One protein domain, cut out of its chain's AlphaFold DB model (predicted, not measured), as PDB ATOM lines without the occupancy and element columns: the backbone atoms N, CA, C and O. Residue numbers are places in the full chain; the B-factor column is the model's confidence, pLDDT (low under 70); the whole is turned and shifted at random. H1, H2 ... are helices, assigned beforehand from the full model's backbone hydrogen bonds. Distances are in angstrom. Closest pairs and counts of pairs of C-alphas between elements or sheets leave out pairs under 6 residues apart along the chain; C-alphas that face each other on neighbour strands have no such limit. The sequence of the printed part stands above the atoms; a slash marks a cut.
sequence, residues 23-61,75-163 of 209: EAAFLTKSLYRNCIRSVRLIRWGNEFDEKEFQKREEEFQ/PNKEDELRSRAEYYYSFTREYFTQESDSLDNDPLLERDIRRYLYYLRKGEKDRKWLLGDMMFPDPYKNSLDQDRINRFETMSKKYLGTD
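This is residues 23 to 61 and 75 to 163 of the 209 residues of an uncharacterized protein of Pseudo-nitzschia multistriata (UniProt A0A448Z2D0). Three long helices, H5, H1 and H3, run nearly side by side in a rod; H6 extends it at one end, H2 at the other. The 128 printed residues include six named helices, H1 to H6 in order, and no named strand: all helix. The whole is loose, radius of gyration of the C-alphas 18.7 A, spanning 68 by 25 by 17 A.

Find C-alpha 110 at (160.017, 81.320, 143.320); H5 runs 33.9 A to residue 133. H1, residues 23 to 44, starts at (149.703, 87.775, 132.764). H3 is residues 77 to 98, H6 146 to 160, H2 47 to 61, H4 100 to 103.

H5, with residues 120 to 131 alone, touches the hub H1, C-alphas 127 and 35 closest at 6.2 A. H1 touches H3, C-alphas 43 and 85 closest at 5.1 A, opposite ways at a shallow 13 degrees. Residues 23 to 27 of H1 touch H6, C-alphas 23 and 152 closest at 6.6 A; H1, H5 and H6 form a bundle, a group of helices. H4 touches H5, C-alphas 102 and 112 closest at 5.6 A. H2 and H3 are close but not clearly touching. Every O i to N i+4 pair is within hydrogen-bond range in H2, H3, H5 and H6, and 17 of 18 in H1; H4 is too short.

C-alphas 61 and 75 are 10.5 A apart across the cut, residues 62 to 74. The link from H5 to H6 is long. Residue 163 alone has pLDDT under 70.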
ATOM      1  N   GLU A  23     150.817  87.908 131.822       93.69
ATOM      2  CA  GLU A  23     149.703  87.775 132.764       93.69
ATOM      3  C   GLU A  23     149.898  88.685 133.991       93.69
ATOM      4  O   GLU A  23     148.966  89.378 134.410       93.69
ATOM      5  N   ALA A  24     151.127  88.784 134.507       93.56
ATOM      6  CA  ALA A  24     151.470  89.729 135.566       93.56
ATOM      7  C   ALA A  24     151.249  91.185 135.127       93.56
ATOM      8  O   ALA A  24     150.687  91.989 135.871       93.56
ATOM      9  N   ALA A  25     151.637  91.547 133.903       92.38
ATOM     10  CA  ALA A  25     151.419  92.886 133.369       92.38
ATOM     11  C   ALA A  25     149.925  93.225 133.285       92.38
ATOM     12  O   ALA A  25     149.536  94.353 133.595       92.38
ATOM     13  N   PHE A  26     149.078  92.266 132.902       92.62
ATOM     14  CA  PHE A  26     147.628  92.445 132.894       92.62
ATOM     15  C   PHE A  26     147.081  92.708 134.304       92.62
ATOM     16  O   PHE A  26     146.404  93.715 134.527       92.62
ATOM     17  N   LEU A  27     147.414  91.840 135.264       94.00
ATOM     18  CA  LEU A  27     146.984  91.957 136.662       94.00
ATOM     19  C   LEU A  27     147.431  93.285 137.289       94.00
ATOM     20  O   LEU A  27     146.624  93.994 137.895       94.00
ATOM     21  N   THR A  28     148.687  93.676 137.070       93.88
ATOM     22  CA  THR A  28     149.247  94.942 137.562       93.88
ATOM     23  C   THR A  28     148.542  96.147 136.949       93.88
ATOM     24  O   THR A  28     148.188  97.079 137.669       93.88
ATOM     25  N   LYS A  29     148.293  96.141 135.631       92.38
ATOM     26  CA  LYS A  29     147.549  97.217 134.956       92.38
ATOM     27  C   LYS A  29     146.122  97.325 135.485       92.38
ATOM     28  O   LYS A  29     145.651  98.443 135.690       92.38
ATOM     29  N   SER A  30     145.450  96.199 135.715       92.69
ATOM     30  CA  SER A  30     144.101  96.173 136.289       92.69
ATOM     31  C   SER A  30     144.081  96.810 137.681       92.69
ATOM     32  O   SER A  30     143.332  97.760 137.915       92.69
ATOM     33  N   LEU A  31     144.976  96.381 138.578       94.19
ATOM     34  CA  LEU A  31     145.078  96.961 139.917       94.19
ATOM     35  C   LEU A  31     145.422  98.456 139.867       94.19
ATOM     36  O   LEU A  31     144.759  99.254 140.524       94.19
ATOM     37  N   TYR A  32     146.407  98.850 139.053       94.19
ATOM     38  CA  TYR A  32     146.789 100.254 138.885       94.19
ATOM     39  C   TYR A  32     145.600 101.115 138.448       94.19
ATOM     40  O   TYR A  32     145.341 102.160 139.043       94.19
ATOM     41  N   ARG A  33     144.829 100.660 137.451       91.75
ATOM     42  CA  ARG A  33     143.615 101.354 136.994       91.75
ATOM     43  C   ARG A  33     142.604 101.507 138.126       91.75
ATOM     44  O   ARG A  33     142.082 102.604 138.305       91.75
ATOM     45  N   ASN A  34     142.371 100.456 138.909       92.75
ATOM     46  CA  ASN A  34     141.448 100.510 140.043       92.75
ATOM     47  C   ASN A  34     141.920 101.504 141.110       92.75
ATOM     48  O   ASN A  34     141.112 102.294 141.586       92.75
ATOM     49  N   CYS A  35     143.218 101.546 141.429       94.50
ATOM     50  CA  CYS A  35     143.779 102.544 142.345       94.50
ATOM     51  C   CYS A  35     143.562 103.974 141.828       94.50
ATOM     52  O   CYS A  35     143.025 104.812 142.546       94.50
ATOM     53  N   ILE A  36     143.908 104.251 140.568       93.81
ATOM     54  CA  ILE A  36     143.723 105.574 139.945       93.81
ATOM     55  C   ILE A  36     142.247 105.982 139.939       93.81
ATOM     56  O   ILE A  36     141.923 107.130 140.242       93.81
ATOM     57  N   ARG A  37     141.342 105.052 139.627       91.19
ATOM     58  CA  ARG A  37     139.898 105.289 139.673       91.19
ATOM     59  C   ARG A  37     139.411 105.559 141.103       91.19
ATOM     60  O   ARG A  37     138.679 106.516 141.312       91.19
ATOM     61  N   SER A  38     139.888 104.821 142.107       92.88
ATOM     62  CA  SER A  38     139.596 105.112 143.521       92.88
ATOM     63  C   SER A  38     140.053 106.517 143.933       92.88
ATOM     64  O   SER A  38     139.317 107.219 144.620       92.88
ATOM     65  N   VAL A  39     141.215 106.977 143.460       93.19
ATOM     66  CA  VAL A  39     141.691 108.349 143.715       93.19
ATOM     67  C   VAL A  39     140.804 109.404 143.040       93.19
ATOM     68  O   VAL A  39     140.578 110.466 143.621       93.19
ATOM     69  N   ARG A  40     140.238 109.118 141.856       90.81
ATOM     70  CA  ARG A  40     139.239 110.002 141.221       90.81
ATOM     71  C   ARG A  40     138.014 110.199 142.108       90.81
ATOM     72  O   ARG A  40     137.577 111.334 142.248       90.81
ATOM     73  N   LEU A  41     137.522 109.142 142.755       90.38
ATOM     74  CA  LEU A  41     136.393 109.245 143.689       90.38
ATOM     75  C   LEU A  41     136.731 110.157 144.877       90.38
ATOM     76  O   LEU A  41     135.939 111.019 145.250       90.38
ATOM     77  N   ILE A  42     137.938 110.009 145.434       91.31
ATOM     78  CA  ILE A  42     138.414 110.788 146.588       91.31
ATOM     79  C   ILE A  42     138.484 112.295 146.284       91.31
ATOM     80  O   ILE A  42     138.292 113.112 147.192       91.31
ATOM     81  N   ARG A  43     138.746 112.668 145.022       91.31
ATOM     82  CA  ARG A  43     138.872 114.063 144.568       91.31
ATOM     83  C   ARG A  43     137.622 114.893 144.837       91.31
ATOM     84  O   ARG A  43     137.746 116.071 145.141       91.31
ATOM     85  N   TRP A  44     136.440 114.312 144.692       87.88
ATOM     86  CA  TRP A  44     135.190 115.069 144.798       87.88
ATOM     87  C   TRP A  44     134.701 115.226 146.239       87.88
ATOM     88  O   TRP A  44     133.831 116.052 146.520       87.88
ATOM     89  N   GLY A  45     135.312 114.482 147.161       89.00
ATOM     90  CA  GLY A  45     134.898 114.423 148.552       89.00
ATOM     91  C   GLY A  45     133.578 113.671 148.735       89.00
ATOM     92  O   GLY A  45     132.853 113.407 147.781       89.00
ATOM     93  N   ASN A  46     133.254 113.311 149.971       91.25
ATOM     94  CA  ASN A  46     131.982 112.672 150.320       91.25
ATOM     95  C   ASN A  46     131.215 113.471 151.392       91.25
ATOM     96  O   ASN A  46     131.618 114.555 151.813       91.25
ATOM     97  N   GLU A  47     130.085 112.933 151.855       90.81
ATOM     98  CA  GLU A  47     129.298 113.550 152.934       90.81
ATOM     99  C   GLU A  47     130.064 113.661 154.260       90.81
ATOM    100  O   GLU A  47     129.728 114.499 155.099       90.81
ATOM    101  N   PHE A  48     131.050 112.791 154.485       89.75
ATOM    102  CA  PHE A  48     131.894 112.841 155.672       89.75
ATOM    103  C   PHE A  48     132.853 114.035 155.596       89.75
ATOM    104  O   PHE A  48     132.864 114.846 156.521       89.75
ATOM    105  N   ASP A  49     133.543 114.202 154.463       91.06
ATOM    106  CA  ASP A  49     134.393 115.363 154.186       91.06
ATOM    107  C   ASP A  49     133.594 116.667 154.343       91.06
ATOM    108  O   ASP A  49     134.026 117.587 155.030       91.06
ATOM    109  N   GLU A  50     132.392 116.737 153.762       90.94
ATOM    110  CA  GLU A  50     131.530 117.924 153.831       90.94
ATOM    111  C   GLU A  50     131.225 118.351 155.275       90.94
ATOM    112  O   GLU A  50     131.326 119.529 155.612       90.94
ATOM    113  N   LYS A  51     130.904 117.397 156.156       91.50
ATOM    114  CA  LYS A  51     130.641 117.684 157.576       91.50
ATOM    115  C   LYS A  51     131.887 118.176 158.305       91.50
ATOM    116  O   LYS A  51     131.786 119.039 159.175       91.50
ATOM    117  N   GLU A  52     133.054 117.629 157.974       89.94
ATOM    118  CA  GLU A  52     134.323 118.061 158.558       89.94
ATOM    119  C   GLU A  52     134.691 119.485 158.118       89.94
ATOM    120  O   GLU A  52     135.115 120.295 158.946       89.94
ATOM    121  N   PHE A  53     134.474 119.818 156.842       90.44
ATOM    122  CA  PHE A  53     134.663 121.174 156.326       90.44
ATOM    123  C   PHE A  53     133.708 122.173 156.977       90.44
ATOM    124  O   PHE A  53     134.175 123.187 157.488       90.44
ATOM    125  N   GLN A  54     132.411 121.859 157.053       89.69
ATOM    126  CA  GLN A  54     131.419 122.724 157.705       89.69
ATOM    127  C   GLN A  54     131.806 123.034 159.153       89.69
ATOM    128  O   GLN A  54     131.813 124.192 159.561       89.69
ATOM    129  N   LYS A  55     132.226 122.016 159.913       88.56
ATOM    130  CA  LYS A  55     132.690 122.204 161.291       88.56
ATOM    131  C   LYS A  55     133.896 123.149 161.371       88.56
ATOM    132  O   LYS A  55     133.922 124.036 162.221       88.56
ATOM    133  N   ARG A  56     134.888 122.989 160.488       86.50
ATOM    134  CA  ARG A  56     136.080 123.856 160.454       86.50
ATOM    135  C   ARG A  56     135.753 125.285 160.023       86.50
ATOM    136  O   ARG A  56     136.343 126.226 160.550       86.50
ATOM    137  N   GLU A  57     134.822 125.463 159.092       87.38
ATOM    138  CA  GLU A  57     134.345 126.784 158.678       87.38
ATOM    139  C   GLU A  57     133.589 127.492 159.809       87.38
ATOM    140  O   GLU A  57     133.839 128.670 160.059       87.38
ATOM    141  N   GLU A  58     132.725 126.780 160.539       85.19
ATOM    142  CA  GLU A  58     132.029 127.305 161.719       85.19
ATOM    143  C   GLU A  58     133.010 127.708 162.830       85.19
ATOM    144  O   GLU A  58     132.875 128.790 163.408       85.19
ATOM    145  N   GLU A  59     134.025 126.879 163.099       83.56
ATOM    146  CA  GLU A  59     135.098 127.176 164.057       83.56
ATOM    147  C   GLU A  59     135.931 128.398 163.630       83.56
ATOM    148  O   GLU A  59     136.309 129.216 164.473       83.56
ATOM    149  N   PHE A  60     136.189 128.554 162.327       81.12
ATOM    150  CA  PHE A  60     136.905 129.706 161.776       81.12
ATOM    151  C   PHE A  60     136.077 130.999 161.852       81.12
ATOM    152  O   PHE A  60     136.618 132.059 162.170       81.12
ATOM    153  N   GLN A  61     134.769 130.930 161.577       79.06
ATOM    154  CA  GLN A  61     133.864 132.086 161.596       79.06
ATOM    155  C   GLN A  61     133.482 132.527 163.016       79.06
ATOM    156  O   GLN A  61     133.364 133.726 163.268       79.06
ATOM    157  N   PRO A  75     139.692 127.426 155.677       83.62
ATOM    158  CA  PRO A  75     139.500 126.127 155.044       83.62
ATOM    159  C   PRO A  75     139.089 126.306 153.579       83.62
ATOM    160  O   PRO A  75     138.185 127.085 153.272       83.62
ATOM    161  N   ASN A  76     139.769 125.610 152.670       87.81
ATOM    162  CA  ASN A  76     139.446 125.643 151.246       87.81
ATOM    163  C   ASN A  76     139.218 124.222 150.753       87.81
ATOM    164  O   ASN A  76     140.162 123.510 150.406       87.81
ATOM    165  N   LYS A  77     137.941 123.838 150.698       88.38
ATOM    166  CA  LYS A  77     137.515 122.495 150.310       88.38
ATOM    167  C   LYS A  77     138.108 122.043 148.978       88.38
ATOM    168  O   LYS A  77     138.657 120.952 148.901       88.38
ATOM    169  N   GLU A  78     138.027 122.869 147.940       88.62
ATOM    170  CA  GLU A  78     138.486 122.476 146.603       88.62
ATOM    171  C   GLU A  78     140.005 122.260 146.564       88.62
ATOM    172  O   GLU A  78     140.483 121.298 145.967       88.62
ATOM    173  N   ASP A  79     140.773 123.135 147.216       91.00
ATOM    174  CA  ASP A  79     142.235 123.028 147.234       91.00
ATOM    175  C   ASP A  79     142.719 121.831 148.067       91.00
ATOM    176  O   ASP A  79     143.612 121.090 147.651       91.00
ATOM    177  N   GLU A  80     142.082 121.579 149.211       90.62
ATOM    178  CA  GLU A  80     142.387 120.436 150.074       90.62
ATOM    179  C   GLU A  80     142.018 119.099 149.413       90.62
ATOM    180  O   GLU A  80     142.825 118.170 149.389       90.62
ATOM    181  N   LEU A  81     140.827 118.995 148.815       92.12
ATOM    182  CA  LEU A  81     140.410 117.777 148.119       92.12
ATOM    183  C   LEU A  81     141.273 117.500 146.881       92.12
ATOM    184  O   LEU A  81     141.662 116.352 146.638       92.12
ATOM    185  N   ARG A  82     141.626 118.547 146.124       92.19
ATOM    186  CA  ARG A  82     142.532 118.438 144.976       92.19
ATOM    187  C   ARG A  82     143.923 117.989 145.405       92.19
ATOM    188  O   ARG A  82     144.423 117.012 144.856       92.19
ATOM    189  N   SER A  83     144.531 118.665 146.378       93.00
ATOM    190  CA  SER A  83     145.881 118.328 146.854       93.00
ATOM    191  C   SER A  83     145.946 116.914 147.438       93.00
ATOM    192  O   SER A  83     146.898 116.180 147.168       93.00
ATOM    193  N   ARG A  84     144.896 116.473 148.144       93.00
ATOM    194  CA  ARG A  84     144.746 115.087 148.610       93.00
ATOM    195  C   ARG A  84     144.725 114.086 147.456       93.00
ATOM    196  O   ARG A  84     145.436 113.083 147.498       93.00
ATOM    197  N   ALA A  85     143.933 114.341 146.415       93.25
ATOM    198  CA  ALA A  85     143.894 113.469 145.243       93.25
ATOM    199  C   ALA A  85     145.241 113.448 144.500       93.25
ATOM    200  O   ALA A  85     145.725 112.379 144.136       93.25
ATOM    201  N   GLU A  86     145.881 114.605 144.318       93.75
ATOM    202  CA  GLU A  86     147.210 114.722 143.705       93.75
ATOM    203  C   GLU A  86     148.274 113.929 144.468       93.75
ATOM    204  O   GLU A  86     149.054 113.208 143.841       93.75
ATOM    205  N   TYR A  87     148.252 113.987 145.802       95.19
ATOM    206  CA  TYR A  87     149.115 113.175 146.656       95.19
ATOM    207  C   TYR A  87     148.931 111.675 146.399       95.19
ATOM    208  O   TYR A  87     149.908 110.955 146.199       95.19
ATOM    209  N   TYR A  88     147.693 111.177 146.354       94.88
ATOM    210  CA  TYR A  88     147.477 109.750 146.109       94.88
ATOM    211  C   TYR A  88     147.785 109.336 144.667       94.88
ATOM    212  O   TYR A  88     148.217 108.202 144.441       94.88
ATOM    213  N   TYR A  89     147.629 110.230 143.685       93.06
ATOM    214  CA  TYR A  89     148.075 109.965 142.316       93.06
ATOM    215  C   TYR A  89     149.590 109.790 142.231       93.06
ATOM    216  O   TYR A  89     150.052 108.812 141.632       93.06
ATOM    217  N   SER A  90     150.362 110.716 142.811       93.81
ATOM    218  CA  SER A  90     151.824 110.618 142.818       93.81
ATOM    219  C   SER A  90     152.277 109.392 143.603       93.81
ATOM    220  O   SER A  90     153.034 108.585 143.066       93.81
ATOM    221  N   PHE A  91     151.714 109.177 144.795       93.06
ATOM    222  CA  PHE A  91     151.998 108.013 145.628       93.06
ATOM    223  C   PHE A  91     151.746 106.697 144.885       93.06
ATOM    224  O   PHE A  91     152.618 105.831 144.849       93.06
ATOM    225  N   THR A  92     150.591 106.553 144.224       92.94
ATOM    226  CA  THR A  92     150.267 105.344 143.450       92.94
ATOM    227  C   THR A  92     151.284 105.132 142.330       92.94
ATOM    228  O   THR A  92     151.797 104.032 142.148       92.94
ATOM    229  N   ARG A  93     151.619 106.182 141.576       91.56
ATOM    230  CA  ARG A  93     152.587 106.078 140.477       91.56
ATOM    231  C   ARG A  93     153.980 105.682 140.969       91.56
ATOM    232  O   ARG A  93     154.612 104.818 140.361       91.56
ATOM    233  N   GLU A  94     154.455 106.303 142.040       92.25
ATOM    234  CA  GLU A  94     155.767 106.017 142.622       92.25
ATOM    235  C   GLU A  94     155.827 104.600 143.189       92.25
ATOM    236  O   GLU A  94     156.760 103.863 142.874       92.25
ATOM    237  N   TYR A  95     154.804 104.179 143.938       89.88
ATOM    238  CA  TYR A  95     154.752 102.853 144.553       89.88
ATOM    239  C   TYR A  95     154.808 101.727 143.511       89.88
ATOM    240  O   TYR A  95     155.602 100.797 143.638       89.88
ATOM    241  N   PHE A  96     154.036 101.842 142.425       91.56
ATOM    242  CA  PHE A  96     154.075 100.865 141.331       91.56
ATOM    243  C   PHE A  96     155.410 100.861 140.576       91.56
ATOM    244  O   PHE A  96     155.799  99.828 140.041       91.56
ATOM    245  N   THR A  97     156.114 101.996 140.531       87.88
ATOM    246  CA  THR A  97     157.436 102.086 139.893       87.88
ATOM    247  C   THR A  97     158.520 101.438 140.755       87.88
ATOM    248  O   THR A  97     159.434 100.822 140.224       87.88
ATOM    249  N   GLN A  98     158.431 101.552 142.082       83.75
ATOM    250  CA  GLN A  98     159.421 100.967 142.996       83.75
ATOM    251  C   GLN A  98     159.414  99.432 142.982       83.75
ATOM    252  O   GLN A  98     160.459  98.824 143.176       83.75
ATOM    253  N   GLU A  99     158.255  98.816 142.740       82.19
ATOM    254  CA  GLU A  99     158.074  97.357 142.801       82.19
ATOM    255  C   GLU A  99     157.940  96.698 141.414       82.19
ATOM    256  O   GLU A  99     157.616  95.507 141.302       82.19
ATOM    257  N   SER A 100     158.187  97.457 140.337       83.50
ATOM    258  CA  SER A 100     158.080  96.952 138.962       83.50
ATOM    259  C   SER A 100     159.149  95.914 138.617       83.50
ATOM    260  O   SER A 100     158.947  95.133 137.695       83.50
ATOM    261  N   ASP A 101     160.254  95.889 139.366       87.06
ATOM    262  CA  ASP A 101     161.415  95.016 139.151       87.06
ATOM    263  C   ASP A 101     161.199  93.565 139.612       87.06
ATOM    264  O   ASP A 101     162.046  92.695 139.401       87.06
ATOM    265  N   SER A 102     160.068  93.285 140.265       87.06
ATOM    266  CA  SER A 102     159.812  92.010 140.943       87.06
ATOM    267  C   SER A 102     159.877  90.775 140.038       87.06
ATOM    268  O   SER A 102     160.062  89.684 140.567       87.06
ATOM    269  N   LEU A 103     159.776  90.926 138.713       91.62
ATOM    270  CA  LEU A 103     159.876  89.840 137.728       91.62
ATOM    271  C   LEU A 103     161.009  90.047 136.701       91.62
ATOM    272  O   LEU A 103     161.046  89.357 135.684       91.62
ATOM    273  N   ASP A 104     161.950  90.964 136.943       89.62
ATOM    274  CA  ASP A 104     163.015  91.284 135.976       89.62
ATOM    275  C   ASP A 104     164.135  90.237 135.930       89.62
ATOM    276  O   ASP A 104     164.842  90.132 134.926       89.62
ATOM    277  N   ASN A 105     164.278  89.424 136.980       88.00
ATOM    278  CA  ASN A 105     165.323  88.406 137.054       88.00
ATOM    279  C   ASN A 105     165.183  87.340 135.952       88.00
ATOM    280  O   ASN A 105     164.081  86.912 135.586       88.00
ATOM    281  N   ASP A 106     166.337  86.873 135.472       86.81
ATOM    282  CA  ASP A 106     166.467  85.734 134.569       86.81
ATOM    283  C   ASP A 106     167.626  84.830 135.045       86.81
ATOM    284  O   ASP A 106     168.780  85.272 135.052       86.81
ATOM    285  N   PRO A 107     167.355  83.593 135.504       86.56
ATOM    286  CA  PRO A 107     166.041  82.949 135.577       86.56
ATOM    287  C   PRO A 107     165.154  83.518 136.697       86.56
ATOM    288  O   PRO A 107     165.644  83.903 137.761       86.56
ATOM    289  N   LEU A 108     163.834  83.507 136.479       90.25
ATOM    290  CA  LEU A 108     162.848  83.793 137.528       90.25
ATOM    291  C   LEU A 108     162.930  82.755 138.652       90.25
ATOM    292  O   LEU A 108     162.888  81.549 138.395       90.25
ATOM    293  N   LEU A 109     162.977  83.228 139.897       91.69
ATOM    294  CA  LEU A 109     162.947  82.380 141.086       91.69
ATOM    295  C   LEU A 109     161.567  82.404 141.749       91.69
ATOM    296  O   LEU A 109     160.810  83.366 141.639       91.69
ATOM    297  N   GLU A 110     161.264  81.378 142.546       92.56
ATOM    298  CA  GLU A 110     160.017  81.320 143.320       92.56
ATOM    299  C   GLU A 110     159.818  82.554 144.216       92.56
ATOM    300  O   GLU A 110     158.709  83.071 144.357       92.56
ATOM    301  N   ARG A 111     160.908  83.069 144.796       93.69
ATOM    302  CA  ARG A 111     160.888  84.286 145.617       93.69
ATOM    303  C   ARG A 111     160.362  85.498 144.843       93.69
ATOM    304  O   ARG A 111     159.662  86.313 145.434       93.69
ATOM    305  N   ASP A 112     160.692  85.607 143.562       93.56
ATOM    306  CA  ASP A 112     160.340  86.744 142.711       93.56
ATOM    307  C   ASP A 112     158.829  86.732 142.417       93.56
ATOM    308  O   ASP A 112     158.126  87.718 142.644       93.56
ATOM    309  N   ILE A 113     158.290  85.552 142.093       93.75
ATOM    310  CA  ILE A 113     156.848  85.309 141.923       93.75
ATOM    311  C   ILE A 113     156.077  85.571 143.228       93.75
ATOM    312  O   ILE A 113     155.041  86.240 143.224       93.75
ATOM    313  N   ARG A 114     156.581  85.077 144.367       94.25
ATOM    314  CA  ARG A 114     155.966  85.320 145.684       94.25
ATOM    315  C   ARG A 114     155.978  86.807 146.048       94.25
ATOM    316  O   ARG A 114     154.980  87.298 146.575       94.25
ATOM    317  N   ARG A 115     157.075  87.521 145.761       94.62
ATOM    318  CA  ARG A 115     157.193  88.978 145.956       94.62
ATOM    319  C   ARG A 115     156.136  89.708 145.125       94.62
ATOM    320  O   ARG A 115     155.403  90.523 145.678       94.62
ATOM    321  N   TYR A 116     155.998  89.357 143.848       95.38
ATOM    322  CA  TYR A 116     154.974  89.916 142.964       95.38
ATOM    323  C   TYR A 116     153.546  89.708 143.505       95.38
ATOM    324  O   TYR A 116     152.804  90.673 143.702       95.38
ATOM    325  N   LEU A 117     153.171  88.464 143.822       95.00
ATOM    326  CA  LEU A 117     151.839  88.128 144.346       95.00
ATOM    327  C   LEU A 117     151.531  88.830 145.670       95.00
ATOM    328  O   LEU A 117     150.400  89.268 145.896       95.00
ATOM    329  N   TYR A 118     152.533  88.947 146.544       94.88
ATOM    330  CA  TYR A 118     152.403  89.686 147.792       94.88
ATOM    331  C   TYR A 118     152.043  91.152 147.534       94.88
ATOM    332  O   TYR A 118     151.074  91.637 148.117       94.88
ATOM    333  N   TYR A 119     152.757  91.843 146.641       94.69
ATOM    334  CA  TYR A 119     152.459  93.244 146.333       94.69
ATOM    335  C   TYR A 119     151.126  93.435 145.626       94.69
ATOM    336  O   TYR A 119     150.416  94.384 145.950       94.69
ATOM    337  N   LEU A 120     150.741  92.521 144.733       94.62
ATOM    338  CA  LEU A 120     149.433  92.562 144.083       94.62
ATOM    339  C   LEU A 120     148.299  92.491 145.122       94.62
ATOM    340  O   LEU A 120     147.403  93.336 145.142       94.62
ATOM    341  N   ARG A 121     148.365  91.516 146.040       94.81
ATOM    342  CA  ARG A 121     147.360  91.332 147.104       94.81
ATOM    343  C   ARG A 121     147.376  92.469 148.119       94.81
ATOM    344  O   ARG A 121     146.317  92.941 148.533       94.81
ATOM    345  N   LYS A 122     148.568  92.909 148.524       94.62
ATOM    346  CA  LYS A 122     148.738  94.023 149.457       94.62
ATOM    347  C   LYS A 122     148.189  95.318 148.864       94.62
ATOM    348  O   LYS A 122     147.421  95.988 149.538       94.62
ATOM    349  N   GLY A 123     148.505  95.629 147.608       93.75
ATOM    350  CA  GLY A 123     148.013  96.832 146.936       93.75
ATOM    351  C   GLY A 123     146.485  96.880 146.861       93.75
ATOM    352  O   GLY A 123     145.892  97.915 147.147       93.75
ATOM    353  N   GLU A 124     145.829  95.752 146.571       95.12
ATOM    354  CA  GLU A 124     144.362  95.677 146.598       95.12
ATOM    355  C   GLU A 124     143.785  95.852 148.009       95.12
ATOM    356  O   GLU A 124     142.772  96.529 148.195       95.12
ATOM    357  N   LYS A 125     144.432  95.263 149.020       95.12
ATOM    358  CA  LYS A 125     144.041  95.446 150.421       95.12
ATOM    359  C   LYS A 125     144.173  96.909 150.849       95.12
ATOM    360  O   LYS A 125     143.246  97.437 151.459       95.12
ATOM    361  N   ASP A 126     145.285  97.552 150.512       94.62
ATOM    362  CA  ASP A 126     145.569  98.943 150.861       94.62
ATOM    363  C   ASP A 126     144.588  99.893 150.146       94.62
ATOM    364  O   ASP A 126     144.055 100.807 150.772       94.62
ATOM    365  N   ARG A 127     144.248  99.626 148.874       95.00
ATOM    366  CA  ARG A 127     143.208 100.355 148.122       95.00
ATOM    367  C   ARG A 127     141.840 100.274 148.809       95.00
ATOM    368  O   ARG A 127     141.182 101.296 148.999       95.00
ATOM    369  N   LYS A 128     141.416  99.063 149.191       95.12
ATOM    370  CA  LYS A 128     140.157  98.825 149.923       95.12
ATOM    371  C   LYS A 128     140.145  99.533 151.270       95.12
ATOM    372  O   LYS A 128     139.136 100.127 151.641       95.12
ATOM    373  N   TRP A 129     141.261  99.457 151.991       95.44
ATOM    374  CA  TRP A 129     141.412 100.107 153.284       95.44
ATOM    375  C   TRP A 129     141.303 101.626 153.157       95.44
ATOM    376  O   TRP A 129     140.534 102.212 153.902       95.44
ATOM    377  N   LEU A 130     141.968 102.240 152.173       94.69
ATOM    378  CA  LEU A 130     141.906 103.685 151.937       94.69
ATOM    379  C   LEU A 130     140.469 104.177 151.719       94.69
ATOM    380  O   LEU A 130     140.035 105.121 152.374       94.69
ATOM    381  N   LEU A 131     139.711 103.527 150.829       94.56
ATOM    382  CA  LEU A 131     138.313 103.907 150.603       94.56
ATOM    383  C   LEU A 131     137.453 103.688 151.852       94.56
ATOM    384  O   LEU A 131     136.618 104.531 152.168       94.56
ATOM    385  N   GLY A 132     137.669 102.583 152.571       94.44
ATOM    386  CA  GLY A 132     136.943 102.282 153.803       94.44
ATOM    387  C   GLY A 132     137.216 103.284 154.927       94.44
ATOM    388  O   GLY A 132     136.271 103.757 155.550       94.44
ATOM    389  N   ASP A 133     138.482 103.631 155.153       94.75
ATOM    390  CA  ASP A 133     138.928 104.585 156.177       94.75
ATOM    391  C   ASP A 133     138.347 105.981 155.924       94.75
ATOM    392  O   ASP A 133     137.829 106.634 156.826       94.75
ATOM    393  N   MET A 134     138.314 106.387 154.654       91.88
ATOM    394  CA  MET A 134     137.747 107.664 154.227       91.88
ATOM    395  C   MET A 134     136.224 107.626 154.027       91.88
ATOM    396  O   MET A 134     135.645 108.603 153.558       91.88
ATOM    397  N   MET A 135     135.555 106.517 154.367       93.81
ATOM    398  CA  MET A 135     134.099 106.339 154.263       93.81
ATOM    399  C   MET A 135     133.541 106.459 152.832       93.81
ATOM    400  O   MET A 135     132.371 106.798 152.630       93.81
ATOM    401  N   PHE A 136     134.354 106.166 151.816       93.62
ATOM    402  CA  PHE A 136     133.904 106.100 150.429       93.62
ATOM    403  C   PHE A 136     133.293 104.728 150.102       93.62
ATOM    404  O   PHE A 136     133.812 103.688 150.516       93.62
ATOM    405  N   PRO A 137     132.206 104.688 149.311       92.69
ATOM    406  CA  PRO A 137     131.764 103.448 148.683       92.69
ATOM    407  C   PRO A 137     132.855 102.903 147.748       92.69
ATOM    408  O   PRO A 137     133.461 103.662 146.996       92.69
ATOM    409  N   ASP A 138     133.076 101.584 147.763       92.25
ATOM    410  CA  ASP A 138     134.048 100.918 146.886       92.25
ATOM    411  C   ASP A 138     133.350 100.222 145.700       92.25
ATOM    412  O   ASP A 138     132.891  99.083 145.847       92.25
ATOM    413  N   PRO A 139     133.267 100.861 144.515       90.38
ATOM    414  CA  PRO A 139     132.709 100.232 143.319       90.38
ATOM    415  C   PRO A 139     133.600  99.118 142.755       90.38
ATOM    416  O   PRO A 139     133.126  98.300 141.972       90.38
ATOM    417  N   TYR A 140     134.869  99.056 143.166       89.56
ATOM    418  CA  TYR A 140     135.868  98.127 142.639       89.56
ATOM    419  C   TYR A 140     136.177  96.994 143.627       89.56
ATOM    420  O   TYR A 140     137.133  96.250 143.448       89.56
ATOM    421  N   LYS A 141     135.357  96.804 144.669       87.81
ATOM    422  CA  LYS A 141     135.579  95.778 145.704       87.81
ATOM    423  C   LYS A 141     135.828  94.373 145.132       87.81
ATOM    424  O   LYS A 141     136.608  93.607 145.704       87.81
ATOM    425  N   ASN A 142     135.187  94.065 144.006       86.56
ATOM    426  CA  ASN A 142     135.257  92.775 143.322       86.56
ATOM    427  C   ASN A 142     135.954  92.864 141.949       86.56
ATOM    428  O   ASN A 142     135.816  91.950 141.145       86.56
ATOM    429  N   SER A 143     136.664  93.957 141.641       85.06
ATOM    430  CA  SER A 143     137.272  94.158 140.316       85.06
ATOM    431  C   SER A 143     138.573  93.380 140.109       85.06
ATOM    432  O   SER A 143     139.015  93.210 138.973       85.06
ATOM    433  N   LEU A 144     139.222  92.936 141.191       88.19
ATOM    434  CA  LEU A 144     140.427  92.122 141.097       88.19
ATOM    435  C   LEU A 144     140.053  90.669 140.780       88.19
ATOM    436  O   LEU A 144     139.586  89.939 141.656       88.19
ATOM    437  N   ASP A 145     140.307  90.272 139.534       89.62
ATOM    438  CA  ASP A 145     140.032  88.945 138.977       89.62
ATOM    439  C   ASP A 145     140.825  87.849 139.717       89.62
ATOM    440  O   ASP A 145     142.011  87.615 139.460       89.62
ATOM    441  N   GLN A 146     140.159  87.187 140.669       91.50
ATOM    442  CA  GLN A 146     140.747  86.092 141.444       91.50
ATOM    443  C   GLN A 146     141.052  84.876 140.569       91.50
ATOM    444  O   GLN A 146     142.045  84.190 140.811       91.50
ATOM    445  N   ASP A 147     140.268  84.636 139.517       92.12
ATOM    446  CA  ASP A 147     140.503  83.518 138.608       92.12
ATOM    447  C   ASP A 147     141.806  83.716 137.838       92.12
ATOM    448  O   ASP A 147     142.585  82.775 137.691       92.12
ATOM    449  N   ARG A 148     142.105  84.942 137.395       93.00
ATOM    450  CA  ARG A 148     143.405  85.286 136.796       93.00
ATOM    451  C   ARG A 148     144.566  85.116 137.757       93.00
ATOM    452  O   ARG A 148     145.602  84.599 137.348       93.00
ATOM    453  N   ILE A 149     144.396  85.496 139.018       94.00
ATOM    454  CA  ILE A 149     145.430  85.286 140.040       94.00
ATOM    455  C   ILE A 149     145.693  83.788 140.220       94.00
ATOM    456  O   ILE A 149     146.843  83.359 140.157       94.00
ATOM    457  N   ASN A 150     144.639  82.980 140.341       94.00
ATOM    458  CA  ASN A 150     144.750  81.525 140.459       94.00
ATOM    459  C   ASN A 150     145.398  80.897 139.211       94.00
ATOM    460  O   ASN A 150     146.221  79.980 139.317       94.00
ATOM    461  N   ARG A 151     145.076  81.408 138.014       92.81
ATOM    462  CA  ARG A 151     145.741  81.009 136.764       92.81
ATOM    463  C   ARG A 151     147.224  81.362 136.784       92.81
ATOM    464  O   ARG A 151     148.032  80.493 136.476       92.81
ATOM    465  N   PHE A 152     147.586  82.577 137.183       94.75
ATOM    466  CA  PHE A 152     148.978  83.009 137.291       94.75
ATOM    467  C   PHE A 152     149.769  82.153 138.293       94.75
ATOM    468  O   PHE A 152     150.887  81.731 137.995       94.75
ATOM    469  N   GLU A 153     149.188  81.828 139.450       94.50
ATOM    470  CA  GLU A 153     149.800  80.926 140.434       94.50
ATOM    471  C   GLU A 153     150.018  79.521 139.862       94.50
ATOM    472  O   GLU A 153     151.108  78.959 139.982       94.50
ATOM    473  N   THR A 154     149.016  78.978 139.169       93.50
ATOM    474  CA  THR A 154     149.119  77.675 138.494       93.50
ATOM    475  C   THR A 154     150.189  77.697 137.402       93.50
ATOM    476  O   THR A 154     150.975  76.759 137.269       93.50
ATOM    477  N   MET A 155     150.249  78.776 136.616       92.44
ATOM    478  CA  MET A 155     151.268  78.946 135.584       92.44
ATOM    479  C   MET A 155     152.672  79.014 136.189       92.44
ATOM    480  O   MET A 155     153.617  78.440 135.654       92.44
ATOM    481  N   SER A 156     152.791  79.682 137.333       93.00
ATOM    482  CA  SER A 156     154.044  79.848 138.060       93.00
ATOM    483  C   SER A 156     154.574  78.523 138.609       93.00
ATOM    484  O   SER A 156     155.761  78.240 138.459       93.00
ATOM    485  N   LYS A 157     153.707  77.678 139.189       91.62
ATOM    486  CA  LYS A 157     154.086  76.332 139.664       91.62
ATOM    487  C   LYS A 157     154.608  75.452 138.525       91.62
ATOM    488  O   LYS A 157     155.684  74.863 138.628       91.62
ATOM    489  N   LYS A 158     153.911  75.464 137.386       90.94
ATOM    490  CA  LYS A 158     154.337  74.772 136.159       90.94
ATOM    491  C   LYS A 158     155.688  75.250 135.646       90.94
ATOM    492  O   LYS A 158     156.524  74.425 135.292       90.94
ATOM    493  N   TYR A 159     155.905  76.564 135.613       89.81
ATOM    494  CA  TYR A 159     157.168  77.159 135.172       89.81
ATOM    495  C   TYR A 159     158.345  76.748 136.068       89.81
ATOM    496  O   TYR A 159     159.420  76.424 135.572       89.81
ATOM    497  N   LEU A 160     158.135  76.716 137.388       90.12
ATOM    498  CA  LEU A 160     159.155  76.318 138.364       90.12
ATOM    499  C   LEU A 160     159.369  74.796 138.440       90.12
ATOM    500  O   LEU A 160     160.278  74.349 139.136       90.12
ATOM    501  N   GLY A 161     158.544  74.000 137.751       85.00
ATOM    502  CA  GLY A 161     158.581  72.541 137.827       85.00
ATOM    503  C   GLY A 161     158.105  71.984 139.172       85.00
ATOM    504  O   GLY A 161     158.446  70.858 139.511       85.00
ATOM    505  N   THR A 162     157.326  72.753 139.941       76.44
ATOM    506  CA  THR A 162     156.801  72.355 141.260       76.44
ATOM    507  C   THR A 162     155.404  71.729 141.194       76.44
ATOM    508  O   THR A 162     154.780  71.515 142.226       76.44
ATOM    509  N   ASP A 163     154.922  71.393 139.994       61.72
ATOM    510  CA  ASP A 163     153.638  70.713 139.746       61.72
ATOM    511  C   ASP A 163     153.643  69.216 140.150       61.72
ATOM    512  O   ASP A 163     152.700  68.486 139.836       61.72
TER     513      ASP A 163